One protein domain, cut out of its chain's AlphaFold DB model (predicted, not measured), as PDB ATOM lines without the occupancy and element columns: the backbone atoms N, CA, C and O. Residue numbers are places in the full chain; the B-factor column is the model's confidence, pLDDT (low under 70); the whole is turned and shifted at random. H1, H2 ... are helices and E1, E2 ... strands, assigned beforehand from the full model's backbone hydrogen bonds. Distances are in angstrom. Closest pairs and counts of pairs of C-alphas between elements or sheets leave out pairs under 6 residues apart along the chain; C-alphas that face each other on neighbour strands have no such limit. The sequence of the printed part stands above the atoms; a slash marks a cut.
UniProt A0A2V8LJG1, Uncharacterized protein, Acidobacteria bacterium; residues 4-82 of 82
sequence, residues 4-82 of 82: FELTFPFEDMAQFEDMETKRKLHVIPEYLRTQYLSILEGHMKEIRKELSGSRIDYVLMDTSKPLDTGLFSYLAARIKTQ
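AT A GLANCE: This is residues 4 to 82 of the 82 residues of an uncharacterized protein of Acidobacteria bacterium (UniProt A0A2V8LJG1). A small two-stranded hairpin, E1 and E2, sits at one end of a long helix, H2, and a helix, H3, stands apart beyond a long link that folds back from the other end of H2. The very short H1 lies near H2, and the arrangement is open, with few contacts between its elements. The printed part has 79 residues, with three named helices and two named strands in the order H1, E1, E2, H2, H3; the sheet, E1 - E2, is antiparallel and the class is mostly helix. The whole is loose, with a radius of gyration of the C-alphas of 16.5 A, and elongated, spanning 50 by 28 by 21 A.

IN THESE COORDINATES: E1 is residues 15 to 17 and E2 residues 24 to 26. H2, residues 29 to 53, runs 35.5 A from C-alpha 29 at (33.805, -10.683, -1.047) to C-alpha 53 at (58.558, -11.438, 24.417). H1 is residues 4 to 7, 5.3 A long. H3, residues 67 to 80, is 20.1 A long and ends with C-alpha 80 at (73.118, -11.073, 12.082).

HOW THE PARTS SIT: E1 and E2 form a hairpin of antiparallel neighbour strands, with 148 degrees between their directions. N 16 and O 25 are 3.1 A apart and N 25 and O 16 are 2.8 A apart, both within hydrogen-bond range. A tight link joins E2 to H2. H1 and H2 are close but not clearly touching; their closest C-alphas, those of Leu 6 and Leu 37, are 7.2 A apart. H3 is apart from H1, E1, E2 and H2. Every O i to N i+4 pair is within hydrogen-bond range in H3, and 19 of 21 are in H2; H1 is too short for such a pair.

THE WHOLE: The two C-alphas farthest apart, those of His 26 and Gln 82, are 49.7 A apart. The printed part has no cut. The link from H2 to H3, residues 54 to 66, is long. Residues 50 to 55, of which 50 to 53 belong to H2, stand free. Mean pLDDT of the printed part is 78.9; residues 11 to 15, residue 26 and residues 80 to 82 are under 70.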
ATOM      1  N   PHE A   4      46.773 -16.469  -1.128       80.69
ATOM      2  CA  PHE A   4      45.341 -16.181  -1.200       80.69
ATOM      3  C   PHE A   4      44.782 -15.644   0.121       80.69
ATOM      4  O   PHE A   4      43.918 -14.774   0.087       80.69
ATOM      5  N   GLU A   5      45.305 -16.070   1.272       79.25
ATOM      6  CA  GLU A   5      44.928 -15.494   2.571       79.25
ATOM      7  C   GLU A   5      45.491 -14.076   2.740       79.25
ATOM      8  O   GLU A   5      44.826 -13.205   3.292       79.25
ATOM      9  N   LEU A   6      46.700 -13.821   2.226       79.12
ATOM     10  CA  LEU A   6      47.356 -12.510   2.306       79.12
ATOM     11  C   LEU A   6      46.742 -11.456   1.381       79.12
ATOM     12  O   LEU A   6      46.718 -10.275   1.718       79.12
ATOM     13  N   THR A   7      46.304 -11.862   0.191       78.44
ATOM     14  CA  THR A   7      45.844 -10.937  -0.860       78.44
ATOM     15  C   THR A   7      44.332 -10.953  -1.047       78.44
ATOM     16  O   THR A   7      43.769 -10.008  -1.598       78.44
ATOM     17  N   PHE A   8      43.671 -12.011  -0.572       78.50
ATOM     18  CA  PHE A   8      42.235 -12.241  -0.679       78.50
ATOM     19  C   PHE A   8      41.677 -11.873  -2.071       78.50
ATOM     20  O   PHE A   8      40.813 -11.000  -2.170       78.50
ATOM     21  N   PRO A   9      42.164 -12.467  -3.180       78.50
ATOM     22  CA  PRO A   9      41.898 -12.003  -4.547       78.50
ATOM     23  C   PRO A   9      40.535 -12.474  -5.096       78.50
ATOM     24  O   PRO A   9      40.388 -12.705  -6.289       78.50
ATOM     25  N   PHE A  10      39.534 -12.655  -4.232       78.25
ATOM     26  CA  PHE A  10      38.204 -13.119  -4.627       78.25
ATOM     27  C   PHE A  10      37.331 -11.939  -5.078       78.25
ATOM     28  O   PHE A  10      37.128 -11.000  -4.306       78.25
ATOM     29  N   GLU A  11      36.825 -11.993  -6.313       68.12
ATOM     30  CA  GLU A  11      36.021 -10.919  -6.932       68.12
ATOM     31  C   GLU A  11      34.545 -11.308  -7.137       68.12
ATOM     32  O   GLU A  11      33.671 -10.446  -7.077       68.12
ATOM     33  N   ASP A  12      34.240 -12.601  -7.279       63.03
ATOM     34  CA  ASP A  12      32.878 -13.100  -7.505       63.03
ATOM     35  C   ASP A  12      32.170 -13.526  -6.211       63.03
ATOM     36  O   ASP A  12      32.796 -14.020  -5.270       63.03
ATOM     37  N   MET A  13      30.833 -13.398  -6.178       59.44
ATOM     38  CA  MET A  13      30.001 -13.984  -5.119       59.44
ATOM     39  C   MET A  13      30.236 -15.498  -5.046       59.44
ATOM     40  O   MET A  13      29.685 -16.270  -5.829       59.44
ATOM     41  N   ALA A  14      31.041 -15.918  -4.075       64.12
ATOM     42  CA  ALA A  14      31.356 -17.311  -3.816       64.12
ATOM     43  C   ALA A  14      30.768 -17.751  -2.470       64.12
ATOM     44  O   ALA A  14      30.689 -16.988  -1.507       64.12
ATOM     45  N   GLN A  15      30.350 -19.013  -2.408       66.69
ATOM     46  CA  GLN A  15      30.098 -19.705  -1.148       66.69
ATOM     47  C   GLN A  15      31.445 -19.969  -0.480       66.69
ATOM     48  O   GLN A  15      32.212 -20.798  -0.967       66.69
ATOM     49  N   PHE A  16      31.731 -19.272   0.617       71.38
ATOM     50  CA  PHE A  16      32.945 -19.519   1.382       71.38
ATOM     51  C   PHE A  16      32.685 -20.629   2.390       71.38
ATOM     52  O   PHE A  16      31.743 -20.554   3.178       71.38
ATOM     53  N   GLU A  17      33.518 -21.661   2.367       73.12
ATOM     54  CA  GLU A  17      33.588 -22.642   3.440       73.12
ATOM     55  C   GLU A  17      34.757 -22.272   4.346       73.12
ATOM     56  O   GLU A  17      35.902 -22.214   3.905       73.12
ATOM     57  N   ASP A  18      34.459 -22.023   5.615       70.75
ATOM     58  CA  ASP A  18      35.480 -21.859   6.637       70.75
ATOM     59  C   ASP A  18      36.270 -23.170   6.787       70.75
ATOM     60  O   ASP A  18      35.705 -24.220   7.110       70.75
ATOM     61  N   MET A  19      37.581 -23.114   6.554       72.12
ATOM     62  CA  MET A  19      38.458 -24.275   6.667       72.12
ATOM     63  C   MET A  19      38.614 -24.779   8.105       72.12
ATOM     64  O   MET A  19      38.876 -25.970   8.283       72.12
ATOM     65  N   GLU A  20      38.414 -23.924   9.109       74.94
ATOM     66  CA  GLU A  20      38.559 -24.286  10.521       74.94
ATOM     67  C   GLU A  20      37.279 -24.912  11.082       74.94
ATOM     68  O   GLU A  20      37.332 -25.921  11.787       74.94
ATOM     69  N   THR A  21      36.113 -24.346  10.748       75.44
ATOM     70  CA  THR A  21      34.830 -24.766  11.344       75.44
ATOM     71  C   THR A  21      33.867 -25.462  10.386       75.44
ATOM     72  O   THR A  21      32.810 -25.924  10.823       75.44
ATOM     73  N   LYS A  22      34.197 -25.552   9.090       77.94
ATOM     74  CA  LYS A  22      33.338 -26.117   8.028       77.94
ATOM     75  C   LYS A  22      32.015 -25.377   7.824       77.94
ATOM     76  O   LYS A  22      31.068 -25.910   7.241       77.94
ATOM     77  N   ARG A  23      31.920 -24.132   8.297       75.44
ATOM     78  CA  ARG A  23      30.731 -23.290   8.129       75.44
ATOM     79  C   ARG A  23      30.684 -22.701   6.728       75.44
ATOM     80  O   ARG A  23      31.676 -22.175   6.239       75.44
ATOM     81  N   LYS A  24      29.502 -22.744   6.113       72.19
ATOM     82  CA  LYS A  24      29.235 -22.110   4.819       72.19
ATOM     83  C   LYS A  24      28.708 -20.699   5.035       72.19
ATOM     84  O   LYS A  24      27.684 -20.511   5.693       72.19
ATOM     85  N   LEU A  25      29.417 -19.722   4.497       70.31
ATOM     86  CA  LEU A  25      29.135 -18.302   4.613       70.31
ATOM     87  C   LEU A  25      28.757 -17.759   3.230       70.31
ATOM     88  O   LEU A  25      29.543 -17.820   2.285       70.31
ATOM     89  N   HIS A  26      27.544 -17.213   3.121       66.94
ATOM     90  CA  HIS A  26      27.156 -16.358   2.000       66.94
ATOM     91  C   HIS A  26      27.586 -14.933   2.326       66.94
ATOM     92  O   HIS A  26      26.997 -14.286   3.192       66.94
ATOM     93  N   VAL A  27      28.621 -14.454   1.652       70.00
ATOM     94  CA  VAL A  27      29.228 -13.147   1.914       70.00
ATOM     95  C   VAL A  27      29.544 -12.441   0.608       70.00
ATOM     96  O   VAL A  27      29.820 -13.075  -0.408       70.00
ATOM     97  N   ILE A  28      29.506 -11.112   0.651       74.69
ATOM     98  CA  ILE A  28      30.003 -10.270  -0.435       74.69
ATOM     99  C   ILE A  28      31.525 -10.159  -0.243       74.69
ATOM    100  O   ILE A  28      31.948  -9.634   0.795       74.69
ATOM    101  N   PRO A  29      32.349 -10.633  -1.199       73.38
ATOM    102  CA  PRO A  29      33.805 -10.683  -1.047       73.38
ATOM    103  C   PRO A  29      34.435  -9.334  -0.701       73.38
ATOM    104  O   PRO A  29      35.359  -9.284   0.101       73.38
ATOM    105  N   GLU A  30      33.906  -8.234  -1.240       73.81
ATOM    106  CA  GLU A  30      34.443  -6.885  -1.026       73.81
ATOM    107  C   GLU A  30      34.359  -6.434   0.444       73.81
ATOM    108  O   GLU A  30      35.325  -5.910   1.005       73.81
ATOM    109  N   TYR A  31      33.234  -6.720   1.108       76.06
ATOM    110  CA  TYR A  31      33.057  -6.434   2.534       76.06
ATOM    111  C   TYR A  31      33.846  -7.409   3.412       76.06
ATOM    112  O   TYR A  31      34.393  -7.007   4.443       76.06
ATOM    113  N   LEU A  32      33.925  -8.681   3.005       80.25
ATOM    114  CA  LEU A  32      34.651  -9.698   3.762       80.25
ATOM    115  C   LEU A  32      36.166  -9.488   3.693       80.25
ATOM    116  O   LEU A  32      36.824  -9.633   4.717       80.25
ATOM    117  N   ARG A  33      36.710  -9.091   2.535       82.62
ATOM    118  CA  ARG A  33      38.146  -8.853   2.314       82.62
ATOM    119  C   ARG A  33      38.726  -7.952   3.397       82.62
ATOM    120  O   ARG A  33      39.688  -8.322   4.061       82.62
ATOM    121  N   THR A  34      38.117  -6.785   3.594       82.88
ATOM    122  CA  THR A  34      38.617  -5.783   4.544       82.88
ATOM    123  C   THR A  34      38.590  -6.304   5.981       82.88
ATOM    124  O   THR A  34      39.569  -6.149   6.709       82.88
ATOM    125  N   GLN A  35      37.496  -6.953   6.395       85.75
ATOM    126  CA  GLN A  35      37.400  -7.501   7.751       85.75
ATOM    127  C   GLN A  35      38.352  -8.677   7.967       85.75
ATOM    128  O   GLN A  35      39.040  -8.719   8.984       85.75
ATOM    129  N   TYR A  36      38.418  -9.607   7.015       84.81
ATOM    130  CA  TYR A  36      39.278 -10.781   7.092       84.81
ATOM    131  C   TYR A  36      40.749 -10.377   7.207       84.81
ATOM    132  O   TYR A  36      41.418 -10.796   8.147       84.81
ATOM    133  N   LEU A  37      41.225  -9.488   6.325       86.75
ATOM    134  CA  LEU A  37      42.599  -8.986   6.377       86.75
ATOM    135  C   LEU A  37      42.886  -8.257   7.696       86.75
ATOM    136  O   LEU A  37      43.936  -8.479   8.292       86.75
ATOM    137  N   SER A  38      41.942  -7.462   8.213       87.94
ATOM    138  CA  SER A  38      42.117  -6.787   9.506       87.94
ATOM    139  C   SER A  38      42.223  -7.764  10.682       87.94
ATOM    140  O   SER A  38      43.043  -7.547  11.577       87.94
ATOM    141  N   ILE A  39      41.400  -8.816  10.712       89.12
ATOM    142  CA  ILE A  39      41.446  -9.851  11.758       89.12
ATOM    143  C   ILE A  39      42.766 -10.620  11.664       89.12
ATOM    144  O   ILE A  39      43.433 -10.845  12.673       89.12
ATOM    145  N   LEU A  40      43.164 -10.971  10.445       88.00
ATOM    146  CA  LEU A  40      44.379 -11.714  10.148       88.00
ATOM    147  C   LEU A  40      45.645 -10.940  10.544       88.00
ATOM    148  O   LEU A  40      46.520 -11.487  11.217       88.00
ATOM    149  N   GLU A  41      45.728  -9.654  10.199       88.12
ATOM    150  CA  GLU A  41      46.818  -8.774  10.631       88.12
ATOM    151  C   GLU A  41      46.866  -8.629  12.157       88.12
ATOM    152  O   GLU A  41      47.950  -8.661  12.749       88.12
ATOM    153  N   GLY A  42      45.702  -8.504  12.803       90.75
ATOM    154  CA  GLY A  42      45.582  -8.476  14.260       90.75
ATOM    155  C   GLY A  42      46.156  -9.740  14.900       90.75
ATOM    156  O   GLY A  42      47.044  -9.653  15.750       90.75
ATOM    157  N   HIS A  43      45.733 -10.904  14.413       88.56
ATOM    158  CA  HIS A  43      46.201 -12.202  14.890       88.56
ATOM    159  C   HIS A  43      47.718 -12.373  14.692       88.56
ATOM    160  O   HIS A  43      48.437 -12.744  15.621       88.56
ATOM    161  N   MET A  44      48.259 -12.011  13.522       88.62
ATOM    162  CA  MET A  44      49.711 -12.037  13.301       88.62
ATOM    163  C   MET A  44      50.475 -11.128  14.255       88.62
ATOM    164  O   MET A  44      51.584 -11.460  14.681       88.62
ATOM    165  N   LYS A  45      49.926  -9.948  14.547       89.31
ATOM    166  CA  LYS A  45      50.555  -8.984  15.447       89.31
ATOM    167  C   LYS A  45      50.597  -9.517  16.874       89.31
ATOM    168  O   LYS A  45      51.614  -9.328  17.539       89.31
ATOM    169  N   GLU A  46      49.542 -10.189  17.325       89.62
ATOM    170  CA  GLU A  46      49.509 -10.863  18.626       89.62
ATOM    171  C   GLU A  46      50.570 -11.961  18.705       89.62
ATOM    172  O   GLU A  46      51.437 -11.892  19.577       89.62
ATOM    173  N   ILE A  47      50.611 -12.864  17.719       87.88
ATOM    174  CA  ILE A  47      51.635 -13.917  17.637       87.88
ATOM    175  C   ILE A  47      53.046 -13.312  17.675       87.88
ATOM    176  O   ILE A  47      53.889 -13.717  18.476       87.88
ATOM    177  N   ARG A  48      53.323 -12.299  16.842       85.94
ATOM    178  CA  ARG A  48      54.635 -11.626  16.810       85.94
ATOM    179  C   ARG A  48      54.998 -11.013  18.157       85.94
ATOM    180  O   ARG A  48      56.156 -11.088  18.563       85.94
ATOM    181  N   LYS A  49      54.035 -10.394  18.838       87.19
ATOM    182  CA  LYS A  49      54.245  -9.756  20.141       87.19
ATOM    183  C   LYS A  49      54.596 -10.788  21.212       87.19
ATOM    184  O   LYS A  49      55.548 -10.571  21.960       87.19
ATOM    185  N   GLU A  50      53.870 -11.901  21.272       88.50
ATOM    186  CA  GLU A  50      54.120 -12.969  22.248       88.50
ATOM    187  C   GLU A  50      55.466 -13.668  22.014       88.50
ATOM    188  O   GLU A  50      56.254 -13.851  22.947       88.50
ATOM    189  N   LEU A  51      55.784 -13.978  20.754       84.88
ATOM    190  CA  LEU A  51      57.049 -14.615  20.381       84.88
ATOM    191  C   LEU A  51      58.253 -13.692  20.617       84.88
ATOM    192  O   LEU A  51      59.271 -14.132  21.156       84.88
ATOM    193  N   SER A  52      58.117 -12.395  20.316       79.06
ATOM    194  CA  SER A  52      59.157 -11.401  20.609       79.06
ATOM    195  C   SER A  52      59.420 -11.260  22.110       79.06
ATOM    196  O   SER A  52      60.565 -11.028  22.499       79.06
ATOM    197  N   GLY A  53      58.398 -11.420  22.959       80.12
ATOM    198  CA  GLY A  53      58.558 -11.438  24.417       80.12
ATOM    199  C   GLY A  53      59.373 -12.635  24.921       80.12
ATOM    200  O   GLY A  53      60.041 -12.540  25.947       80.12
ATOM    201  N   SER A  54      59.384 -13.730  24.159       80.81
ATOM    202  CA  SER A  54      60.074 -14.981  24.495       80.81
ATOM    203  C   SER A  54      61.443 -15.134  23.814       80.81
ATOM    204  O   SER A  54      62.044 -16.203  23.894       80.81
ATOM    205  N   ARG A  55      61.952 -14.082  23.145       77.56
ATOM    206  CA  ARG A  55      63.161 -14.121  22.288       77.56
ATOM    207  C   ARG A  55      63.102 -15.207  21.204       77.56
ATOM    208  O   ARG A  55      64.120 -15.807  20.869       77.56
ATOM    209  N   ILE A  56      61.910 -15.473  20.673       81.12
ATOM    210  CA  ILE A  56      61.714 -16.414  19.569       81.12
ATOM    211  C   ILE A  56      61.672 -15.619  18.264       81.12
ATOM    212  O   ILE A  56      60.811 -14.757  18.081       81.12
ATOM    213  N   ASP A  57      62.594 -15.923  17.351       77.38
ATOM    214  CA  ASP A  57      62.621 -15.326  16.019       77.38
ATOM    215  C   ASP A  57      61.425 -15.814  15.191       77.38
ATOM    216  O   ASP A  57      61.306 -17.001  14.880       77.38
ATOM    217  N   TYR A  58      60.547 -14.886  14.808       80.50
ATOM    218  CA  TYR A  58      59.390 -15.152  13.956       80.50
ATOM    219  C   TYR A  58      59.593 -14.548  12.565       80.50
ATOM    220  O   TYR A  58      59.825 -13.346  12.429       80.50
ATOM    221  N   VAL A  59      59.426 -15.366  11.524       82.12
ATOM    222  CA  VAL A  59      59.411 -14.913  10.128       82.12
ATOM    223  C   VAL A  59      58.162 -15.447   9.445       82.12
ATOM    224  O   VAL A  59      57.918 -16.650   9.412       82.12
ATOM    225  N   LEU A  60      57.377 -14.533   8.876       82.06
ATOM    226  CA  LEU A  60      56.247 -14.893   8.033       82.06
ATOM    227  C   LEU A  60      56.781 -15.429   6.698       82.06
ATOM    228  O   LEU A  60      57.449 -14.701   5.965       82.06
ATOM    229  N   MET A  61      56.472 -16.685   6.379       83.69
ATOM    230  CA  MET A  61      56.782 -17.281   5.079       83.69
ATOM    231  C   MET A  61      55.522 -17.369   4.224       83.69
ATOM    232  O   MET A  61      54.492 -17.876   4.668       83.69
ATOM    233  N   ASP A  62      55.629 -16.894   2.993       81.75
ATOM    234  CA  ASP A  62      54.604 -17.001   1.961       81.75
ATOM    235  C   ASP A  62      54.789 -18.330   1.215       81.75
ATOM    236  O   ASP A  62      55.858 -18.579   0.657       81.75
ATOM    237  N   THR A  63      53.774 -19.196   1.233       82.94
ATOM    238  CA  THR A  63      53.838 -20.533   0.619       82.94
ATOM    239  C   THR A  63      53.749 -20.502  -0.903       82.94
ATOM    240  O   THR A  63      53.987 -21.529  -1.531       82.94
ATOM    241  N   SER A  64      53.449 -19.351  -1.511       80.75
ATOM    242  CA  SER A  64      53.569 -19.172  -2.962       80.75
ATOM    243  C   SER A  64      55.020 -19.002  -3.425       80.75
ATOM    244  O   SER A  64      55.311 -19.133  -4.615       80.75
ATOM    245  N   LYS A  65      55.948 -18.719  -2.499       80.50
ATOM    246  CA  LYS A  65      57.367 -18.511  -2.801       80.50
ATOM    247  C   LYS A  65      58.174 -19.788  -2.555       80.50
ATOM    248  O   LYS A  65      57.862 -20.537  -1.629       80.50
ATOM    249  N   PRO A  66      59.255 -20.020  -3.326       83.19
ATOM    250  CA  PRO A  66      60.183 -21.110  -3.054       83.19
ATOM    251  C   PRO A  66      60.708 -21.043  -1.618       83.19
ATOM    252  O   PRO A  66      61.139 -19.982  -1.153       83.19
ATOM    253  N   LEU A  67      60.695 -22.193  -0.938       81.25
ATOM    254  CA  LEU A  67      61.138 -22.323   0.450       81.25
ATOM    255  C   LEU A  67      62.564 -21.795   0.645       81.25
ATOM    256  O   LEU A  67      62.840 -21.140   1.649       81.25
ATOM    257  N   ASP A  68      63.437 -22.024  -0.334       81.50
ATOM    258  CA  ASP A  68      64.849 -21.641  -0.299       81.50
ATOM    259  C   ASP A  68      65.035 -20.142  -0.019       81.50
ATOM    260  O   ASP A  68      65.867 -19.755   0.801       81.50
ATOM    261  N   THR A  69      64.204 -19.290  -0.624       79.19
ATOM    262  CA  THR A  69      64.256 -17.831  -0.444       79.19
ATOM    263  C   THR A  69      63.853 -17.420   0.975       79.19
ATOM    264  O   THR A  69      64.481 -16.550   1.590       79.19
ATOM    265  N   GLY A  70      62.806 -18.053   1.513       78.88
ATOM    266  CA  GLY A  70      62.338 -17.817   2.880       78.88
ATOM    267  C   GLY A  70      63.345 -18.303   3.921       78.88
ATOM    268  O   GLY A  70      63.672 -17.578   4.863       78.88
ATOM    269  N   LEU A  71      63.892 -19.501   3.713       83.38
ATOM    270  CA  LEU A  71      64.873 -20.116   4.599       83.38
ATOM    271  C   LEU A  71      66.194 -19.340   4.606       83.38
ATOM    272  O   LEU A  71      66.741 -19.085   5.677       83.38
ATOM    273  N   PHE A  72      66.678 -18.905   3.439       84.69
ATOM    274  CA  PHE A  72      67.882 -18.083   3.345       84.69
ATOM    275  C   PHE A  72      67.722 -16.767   4.110       84.69
ATOM    276  O   PHE A  72      68.587 -16.407   4.906       84.69
ATOM    277  N   SER A  73      66.588 -16.082   3.931       80.62
ATOM    278  CA  SER A  73      66.294 -14.827   4.638       80.62
ATOM    279  C   SER A  73      66.259 -15.023   6.157       80.62
ATOM    280  O   SER A  73      66.807 -14.208   6.898       80.62
ATOM    281  N   TYR A  74      65.661 -16.125   6.622       82.62
ATOM    282  CA  TYR A  74      65.608 -16.479   8.040       82.62
ATOM    283  C   TYR A  74      67.000 -16.761   8.624       82.62
ATOM    284  O   TYR A  74      67.369 -16.195   9.654       82.62
ATOM    285  N   LEU A  75      67.801 -17.596   7.954       85.00
ATOM    286  CA  LEU A  75      69.155 -17.927   8.404       85.00
ATOM    287  C   LEU A  75      70.073 -16.696   8.392       85.00
ATOM    288  O   LEU A  75      70.818 -16.486   9.346       85.00
ATOM    289  N   ALA A  76      69.980 -15.853   7.361       82.81
ATOM    290  CA  ALA A  76      70.739 -14.608   7.269       82.81
ATOM    291  C   ALA A  76      70.379 -13.626   8.394       82.81
ATOM    292  O   ALA A  76      71.271 -13.021   8.990       82.81
ATOM    293  N   ALA A  77      69.087 -13.491   8.717       80.69
ATOM    294  CA  ALA A  77      68.642 -12.677   9.843       80.69
ATOM    295  C   ALA A  77      69.223 -13.202  11.163       80.69
ATOM    296  O   ALA A  77      69.796 -12.427  11.918       80.69
ATOM    297  N   ARG A  78      69.171 -14.518  11.393       79.75
ATOM    298  CA  ARG A  78      69.665 -15.150  12.623       79.75
ATOM    299  C   ARG A  78      71.177 -15.022  12.819       79.75
ATOM    300  O   ARG A  78      71.619 -14.818  13.943       79.75
ATOM    301  N   ILE A  79      71.963 -15.121  11.743       81.69
ATOM    302  CA  ILE A  79      73.421 -14.906  11.788       81.69
ATOM    303  C   ILE A  79      73.746 -13.462  12.184       81.69
ATOM    304  O   ILE A  79      74.731 -13.227  12.865       81.69
ATOM    305  N   LYS A  80      72.917 -12.494  11.775       67.44
ATOM    306  CA  LYS A  80      73.118 -11.073  12.082       67.44
ATOM    307  C   LYS A  80      72.749 -10.703  13.525       67.44
ATOM    308  O   LYS A  80      73.201  -9.669  14.010       67.44
ATOM    309  N   THR A  81      71.901 -11.497  14.181       59.75
ATOM    310  CA  THR A  81      71.490 -11.294  15.582       59.75
ATOM    311  C   THR A  81      72.405 -12.004  16.595       59.75
ATOM    312  O   THR A  81      72.220 -11.795  17.795       59.75
ATOM    313  N   GLN A  82      73.358 -12.833  16.138       52.91
ATOM    314  CA  GLN A  82      74.476 -13.369  16.937       52.91
ATOM    315  C   GLN A  82      75.690 -12.443  16.873       52.91
ATOM    316  O   GLN A  82      76.392 -12.368  17.905       52.91
TER     317      GLN A  82